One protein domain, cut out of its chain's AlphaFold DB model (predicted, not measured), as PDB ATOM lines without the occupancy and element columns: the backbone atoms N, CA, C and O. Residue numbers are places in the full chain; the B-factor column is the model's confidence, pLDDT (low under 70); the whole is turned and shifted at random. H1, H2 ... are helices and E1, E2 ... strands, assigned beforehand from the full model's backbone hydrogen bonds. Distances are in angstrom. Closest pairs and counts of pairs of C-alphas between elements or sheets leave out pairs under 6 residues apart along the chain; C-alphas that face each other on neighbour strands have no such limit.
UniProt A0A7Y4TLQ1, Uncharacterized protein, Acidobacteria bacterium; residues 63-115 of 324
ATOM      1  N   VAL A  63      69.613  -7.773  31.154       95.88
ATOM      2  CA  VAL A  63      70.931  -7.661  30.511       95.88
ATOM      3  C   VAL A  63      70.939  -6.406  29.649       95.88
ATOM      4  O   VAL A  63      69.952  -6.089  28.976       95.88
ATOM      5  N   CYS A  64      72.030  -5.649  29.706       95.31
ATOM      6  CA  CYS A  64      72.185  -4.468  28.869       95.31
ATOM      7  C   CYS A  64      72.527  -4.855  27.427       95.31
ATOM      8  O   CYS A  64      73.430  -5.647  27.213       95.31
ATOM      9  N   SER A  65      71.858  -4.242  26.449       92.44
ATOM     10  CA  SER A  65      72.093  -4.499  25.019       92.44
ATOM     11  C   SER A  65      73.392  -3.907  24.452       92.44
ATOM     12  O   SER A  65      73.779  -4.272  23.349       92.44
ATOM     13  N   ALA A  66      74.038  -2.972  25.159       93.81
ATOM     14  CA  ALA A  66      75.241  -2.288  24.675       93.81
ATOM     15  C   ALA A  66      76.534  -2.794  25.324       93.81
ATOM     16  O   ALA A  66      77.568  -2.852  24.666       93.81
ATOM     17  N   CYS A  67      76.494  -3.121  26.619       93.56
ATOM     18  CA  CYS A  67      77.668  -3.571  27.372       93.56
ATOM     19  C   CYS A  67      77.575  -5.019  27.865       93.56
ATOM     20  O   CYS A  67      78.486  -5.463  28.558       93.56
ATOM     21  N   ASP A  68      76.483  -5.729  27.557       92.88
ATOM     22  CA  ASP A  68      76.235  -7.139  27.903       92.88
ATOM     23  C   ASP A  68      76.348  -7.484  29.400       92.88
ATOM     24  O   ASP A  68      76.422  -8.646  29.791       92.88
ATOM     25  N   THR A  69      76.313  -6.481  30.279       94.19
ATOM     26  CA  THR A  69      76.336  -6.688  31.730       94.19
ATOM     27  C   THR A  69      74.962  -7.100  32.243       94.19
ATOM     28  O   THR A  69      73.936  -6.512  31.875       94.19
ATOM     29  N   SER A  70      74.954  -8.075  33.146       95.00
ATOM     30  CA  SER A  70      73.762  -8.659  33.744       95.00
ATOM     31  C   SER A  70      73.422  -8.019  35.102       95.00
ATOM     32  O   SER A  70      74.275  -7.763  35.954       95.00
ATOM     33  N   PHE A  71      72.138  -7.733  35.317       96.38
ATOM     34  CA  PHE A  71      71.637  -6.973  36.463       96.38
ATOM     35  C   PHE A  71      70.428  -7.654  37.121       96.38
ATOM     36  O   PHE A  71      69.587  -8.264  36.452       96.38
ATOM     37  N   CYS A  72      70.285  -7.507  38.440       96.94
ATOM     38  CA  CYS A  72      69.084  -7.925  39.169       96.94
ATOM     39  C   CYS A  72      67.913  -6.949  38.935       96.94
ATOM     40  O   CYS A  72      68.063  -5.897  38.310       96.94
ATOM     41  N   LYS A  73      66.719  -7.259  39.462       96.00
ATOM     42  CA  LYS A  73      65.511  -6.421  39.289       96.00
ATOM     43  C   LYS A  73      65.621  -5.005  39.881       96.00
ATOM     44  O   LYS A  73      64.880  -4.125  39.446       96.00
ATOM     45  N   ALA A  74      66.494  -4.806  40.870       95.94
ATOM     46  CA  ALA A  74      66.632  -3.547  41.602       95.94
ATOM     47  C   ALA A  74      67.665  -2.582  40.989       95.94
ATOM     48  O   ALA A  74      67.566  -1.381  41.207       95.94
ATOM     49  N   CYS A  75      68.638  -3.086  40.222       96.44
ATOM     50  CA  CYS A  75      69.732  -2.271  39.688       96.44
ATOM     51  C   CYS A  75      69.303  -1.257  38.610       96.44
ATOM     52  O   CYS A  75      69.642  -0.081  38.749       96.44
ATOM     53  N   PRO A  76      68.591  -1.642  37.530       96.25
ATOM     54  CA  PRO A  76      68.264  -0.693  36.478       96.25
ATOM     55  C   PRO A  76      67.074   0.185  36.876       96.25
ATOM     56  O   PRO A  76      65.992  -0.307  37.232       96.25
ATOM     57  N   LYS A  77      67.262   1.503  36.754       94.38
ATOM     58  CA  LYS A  77      66.205   2.494  36.982       94.38
ATOM     59  C   LYS A  77      65.132   2.360  35.899       94.38
ATOM     60  O   LYS A  77      65.443   2.226  34.716       94.38
ATOM     61  N   SER A  78      63.869   2.359  36.325       93.19
ATOM     62  CA  SER A  78      62.716   2.341  35.424       93.19
ATOM     63  C   SER A  78      62.330   3.761  35.046       93.19
ATOM     64  O   SER A  78      62.113   4.589  35.931       93.19
ATOM     65  N   TYR A  79      62.213   4.021  33.749       90.75
ATOM     66  CA  TYR A  79      61.680   5.261  33.202       90.75
ATOM     67  C   TYR A  79      60.421   4.916  32.402       90.75
ATOM     68  O   TYR A  79      60.453   4.065  31.518       90.75
ATOM     69  N   GLY A  80      59.282   5.528  32.743       86.88
ATOM     70  CA  GLY A  80      58.024   5.289  32.021       86.88
ATOM     71  C   GLY A  80      57.439   3.875  32.178       86.88
ATOM     72  O   GLY A  80      56.736   3.398  31.296       86.88
ATOM     73  N   GLY A  81      57.738   3.178  33.280       84.50
ATOM     74  CA  GLY A  81      57.107   1.904  33.653       84.50
ATOM     75  C   GLY A  81      57.731   0.656  33.020       84.50
ATOM     76  O   GLY A  81      58.022  -0.290  33.753       84.50
ATOM     77  N   ASN A  82      57.990   0.665  31.709       86.06
ATOM     78  CA  ASN A  82      58.487  -0.513  30.978       86.06
ATOM     79  C   ASN A  82      59.960  -0.439  30.560       86.06
ATOM     80  O   ASN A  82      60.602  -1.481  30.437       86.06
ATOM     81  N   VAL A  83      60.525   0.756  30.367       93.44
ATOM     82  CA  VAL A  83      61.899   0.884  29.869       93.44
ATOM     83  C   VAL A  83      62.875   0.933  31.040       93.44
ATOM     84  O   VAL A  83      62.792   1.787  31.926       93.44
ATOM     85  N   ARG A  84      63.817  -0.011  31.049       95.50
ATOM     86  CA  ARG A  84      64.887  -0.108  32.045       95.50
ATOM     87  C   ARG A  84      66.189   0.386  31.434       95.50
ATOM     88  O   ARG A  84      66.579  -0.085  30.371       95.50
ATOM     89  N   ILE A  85      66.860   1.318  32.109       96.56
ATOM     90  CA  ILE A  85      68.114   1.910  31.628       96.56
ATOM     91  C   ILE A  85      69.297   1.346  32.421       96.56
ATOM     92  O   ILE A  85      69.238   1.231  33.651       96.56
ATOM     93  N   CYS A  86      70.365   0.983  31.711       96.31
ATOM     94  CA  CYS A  86      71.609   0.491  32.288       96.31
ATOM     95  C   CYS A  86      72.313   1.597  33.092       96.31
ATOM     96  O   CYS A  86      72.518   2.687  32.555       96.31
ATOM     97  N   PRO A  87      72.726   1.333  34.344       95.12
ATOM     98  CA  PRO A  87      73.424   2.327  35.155       95.12
ATOM     99  C   PRO A  87      74.853   2.626  34.673       95.12
ATOM    100  O   PRO A  87      75.347   3.713  34.944       95.12
ATOM    101  N   GLU A  88      75.499   1.698  33.961       94.50
ATOM    102  CA  GLU A  88      76.896   1.833  33.520       94.50
ATOM    103  C   GLU A  88      77.022   2.646  32.224       94.50
ATOM    104  O   GLU A  88      77.853   3.542  32.123       94.50
ATOM    105  N   CYS A  89      76.188   2.346  31.220       95.06
ATOM    106  CA  CYS A  89      76.313   2.933  29.879       95.06
ATOM    107  C   CYS A  89      75.092   3.739  29.410       95.06
ATOM    108  O   CYS A  89      75.138   4.343  28.343       95.06
ATOM    109  N   GLY A  90      73.981   3.734  30.154       94.88
ATOM    110  CA  GLY A  90      72.763   4.456  29.772       94.88
ATOM    111  C   GLY A  90      71.940   3.827  28.636       94.88
ATOM    112  O   GLY A  90      70.921   4.395  28.249       94.88
ATOM    113  N   ALA A  91      72.324   2.661  28.106       95.81
ATOM    114  CA  ALA A  91      71.545   1.955  27.084       95.81
ATOM    115  C   ALA A  91      70.341   1.191  27.671       95.81
ATOM    116  O   ALA A  91      70.249   0.961  28.880       95.81
ATOM    117  N   MET A  92      69.416   0.761  26.806       95.06
ATOM    118  CA  MET A  92      68.231  -0.001  27.213       95.06
ATOM    119  C   MET A  92      68.604  -1.433  27.627       95.06
ATOM    120  O   MET A  92      69.279  -2.166  26.893       95.06
ATOM    121  N   CYS A  93      68.137  -1.837  28.805       95.31
ATOM    122  CA  CYS A  93      68.217  -3.207  29.291       95.31
ATOM    123  C   CYS A  93      67.008  -4.009  28.809       95.31
ATOM    124  O   CYS A  93      65.871  -3.551  28.923       95.31
ATOM    125  N   ARG A  94      67.255  -5.233  28.345       95.44
ATOM    126  CA  ARG A  94      66.215  -6.212  28.013       95.44
ATOM    127  C   ARG A  94      66.111  -7.243  29.118       95.44
ATOM    128  O   ARG A  94      67.079  -7.490  29.844       95.44
ATOM    129  N   SER A  95      64.930  -7.819  29.295       94.75
ATOM    130  CA  SER A  95      64.774  -8.852  30.317       94.75
ATOM    131  C   SER A  95      65.477 -10.137  29.872       94.75
ATOM    132  O   SER A  95      65.501 -10.458  28.686       94.75
ATOM    133  N   VAL A  96      66.026 -10.914  30.811       93.50
ATOM    134  CA  VAL A  96      66.655 -12.211  30.481       93.50
ATOM    135  C   VAL A  96      65.652 -13.129  29.774       93.50
ATOM    136  O   VAL A  96      66.012 -13.824  28.833       93.50
ATOM    137  N   LYS A  97      64.370 -13.081  30.165       91.75
ATOM    138  CA  LYS A  97      63.298 -13.840  29.502       91.75
ATOM    139  C   LYS A  97      63.152 -13.463  28.028       91.75
ATOM    140  O   LYS A  97      63.112 -14.347  27.183       91.75
ATOM    141  N   GLU A  98      63.121 -12.168  27.733       90.38
ATOM    142  CA  GLU A  98      63.026 -11.638  26.370       90.38
ATOM    143  C   GLU A  98      64.252 -12.009  25.530       90.38
ATOM    144  O   GLU A  98      64.112 -12.384  24.370       90.38
ATOM    145  N   ILE A  99      65.451 -11.974  26.117       88.62
ATOM    146  CA  ILE A  99      66.687 -12.370  25.430       88.62
ATOM    147  C   ILE A  99      66.698 -13.868  25.154       88.62
ATOM    148  O   ILE A  99      67.028 -14.267  24.047       88.62
ATOM    149  N   VAL A 100      66.310 -14.710  26.115       88.50
ATOM    150  CA  VAL A 100      66.213 -16.162  25.901       88.50
ATOM    151  C   VAL A 100      65.184 -16.476  24.816       88.50
ATOM    152  O   VAL A 100      65.436 -17.320  23.957       88.50
ATOM    153  N   GLU A 101      64.050 -15.779  24.804       86.81
ATOM    154  CA  GLU A 101      63.031 -15.947  23.771       86.81
ATOM    155  C   GLU A 101      63.519 -15.462  22.394       86.81
ATOM    156  O   GLU A 101      63.353 -16.163  21.397       86.81
ATOM    157  N   SER A 102      64.193 -14.311  22.337       83.31
ATOM    158  CA  SER A 102      64.807 -13.767  21.120       83.31
ATOM    159  C   SER A 102      65.938 -14.660  20.596       83.31
ATOM    160  O   SER A 102      66.004 -14.931  19.397       83.31
ATOM    161  N   ASN A 103      66.774 -15.200  21.482       84.12
ATOM    162  CA  ASN A 103      67.836 -16.149  21.154       84.12
ATOM    163  C   ASN A 103      67.263 -17.479  20.665       84.12
ATOM    164  O   ASN A 103      67.780 -18.063  19.721       84.12
ATOM    165  N   LYS A 104      66.156 -17.951  21.249       84.12
ATOM    166  CA  LYS A 104      65.450 -19.135  20.747       84.12
ATOM    167  C   LYS A 104      64.893 -18.885  19.341       84.12
ATOM    168  O   LYS A 104      65.052 -19.743  18.478       84.12
ATOM    169  N   LYS A 105      64.300 -17.711  19.088       78.50
ATOM    170  CA  LYS A 105      63.789 -17.314  17.762       78.50
ATOM    171  C   LYS A 105      64.912 -17.216  16.721       78.50
ATOM    172  O   LYS A 105      64.805 -17.808  15.652       78.50
ATOM    173  N   THR A 106      66.020 -16.557  17.050       78.56
ATOM    174  CA  THR A 106      67.188 -16.441  16.154       78.56
ATOM    175  C   THR A 106      67.911 -17.772  15.951       78.56
ATOM    176  O   THR A 106      68.366 -18.051  14.843       78.56
ATOM    177  N   ALA A 107      67.966 -18.647  16.958       78.31
ATOM    178  CA  ALA A 107      68.493 -20.006  16.817       78.31
ATOM    179  C   ALA A 107      67.637 -20.863  15.868       78.31
ATOM    180  O   ALA A 107      68.175 -21.651  15.094       78.31
ATOM    181  N   ILE A 108      66.311 -20.703  15.894       75.25
ATOM    182  CA  ILE A 108      65.411 -21.375  14.947       75.25
ATOM    183  C   ILE A 108      65.610 -20.812  13.531       75.25
ATOM    184  O   ILE A 108      65.770 -21.588  12.593       75.25
ATOM    185  N   ALA A 109      65.682 -19.486  13.378       73.38
ATOM    186  CA  ALA A 109      65.884 -18.840  12.077       73.38
ATOM    187  C   ALA A 109      67.251 -19.168  11.443       73.38
ATOM    188  O   ALA A 109      67.348 -19.422  10.242       73.38
ATOM    189  N   SER A 110      68.315 -19.213  12.249       75.62
ATOM    190  CA  SER A 110      69.661 -19.574  11.784       75.62
ATOM    191  C   SER A 110      69.775 -21.054  11.420       75.62
ATOM    192  O   SER A 110      70.412 -21.375  10.418       75.62
ATOM    193  N   ARG A 111      69.101 -21.955  12.151       70.44
ATOM    194  CA  ARG A 111      68.983 -23.369  11.749       70.44
ATOM    195  C   ARG A 111      68.245 -23.528  10.423       70.44
ATOM    196  O   ARG A 111      68.740 -24.234   9.553       70.44
ATOM    197  N   ALA A 112      67.149 -22.793  10.233       67.31
ATOM    198  CA  ALA A 112      66.399 -22.783   8.977       67.31
ATOM    199  C   ALA A 112      67.199 -22.229   7.779       67.31
ATOM    200  O   ALA A 112      66.844 -22.487   6.636       67.31
ATOM    201  N   SER A 113      68.273 -21.469   8.026       72.50
ATOM    202  CA  SER A 113      69.148 -20.943   6.967       72.50
ATOM    203  C   SER A 113      70.331 -21.868   6.643       72.50
ATOM    204  O   SER A 113      70.938 -21.729   5.583       72.50
ATOM    205  N   GLY A 114      70.700 -22.768   7.562       75.94
ATOM    206  CA  GLY A 114      71.872 -23.642   7.433       75.94
ATOM    207  C   GLY A 114      71.576 -25.001   6.798       75.94
ATOM    208  O   GLY A 114      72.439 -25.569   6.130       75.94
ATOM    209  N   GLU A 115      70.362 -25.518   6.979       75.62
ATOM    210  CA  GLU A 115      69.873 -26.704   6.277       75.62
ATOM    211  C   GLU A 115      69.209 -26.237   4.975       75.62
ATOM    212  O   GLU A 115      68.326 -25.386   4.991       75.62
TER     213      GLU A 115
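What this domain is: This is residues 63 to 115 of the 324 residues of an uncharacterized protein of Acidobacteria bacterium (UniProt A0A7Y4TLQ1). A small head built on a three-stranded sheet of short strands, E1, E2 and E3, with the unnamed stretch 63 to 76 folded beside it, runs straight into one long helix, H1, which sticks out like a handle with residues 100 to 115 standing free. The head is compact, and the handle makes the length of the rod. The printed part has 53 residues, with three named strands and then one named helix along the chain, E1 E2 E3 H1; the sheet's order is E1 - E2 - E3, antiparallel throughout, and the class is mixed, helices and strands. The whole is loose, with a radius of gyration of the C-alphas of 13.6 A and spans of 42 by 20 by 16 A.

Where its parts are: Find C-alpha 77 at (66.205, 2.494, 36.982), where E1 begins; it covers residues 77 to 79 and measures 6.5 A from first to last C-alpha. E2 is residues 83 to 85, also 6.5 A long. E3, residues 92 to 95, is the longest strand at 10.0 A. Go on to C-alpha 96 at (66.655, -12.211, 30.481): here H1 begins, and it takes residues 96 to 114 over 26.3 A to C-alpha 114 at (71.872, -23.642, 7.433).

How they stand to each other: Start from the sheet, a meander, each strand the antiparallel neighbour of the one before. E2 is the inner strand, and E1 and E3 are the edge strands. E1 and E2 form a hairpin with 139 degrees between their directions; look for N 79 and O 83, 2.9 A apart, and N 85 and O 77, 3.1 A apart, both within hydrogen-bond range. E2 and E3 form a second hairpin at 115 degrees, where N 93 and O 84 are within hydrogen-bond range at 2.8 A and the C-alphas of Ile 85 and Met 92, which face each other, are 4.8 A apart. E1 and E3 are apart. Residues 63 to 64 make a short antiparallel pairing with residues 93 to 94 of E3. From E3 a tight link with no residue between leads to H1, which is not on the sheet and is apart from E1 and from E2. In H1 every O i to N i+4 pair is within hydrogen-bond range.

The domain as a whole: Look for the two C-alphas farthest apart at Gly 80 and Glu 115, 42.7 A from each other. Without residues 100 to 115 the body has 37 residues and spans 22 by 21 by 14 A. The printed part has no cut and no long link between named elements: E1 to E2 and E3 to H1 are tight, and E2 to E3 is short. The mean pLDDT of the printed part is 89.0; H1 has a mean of 81, and residue 112 is the one printed residue under 70.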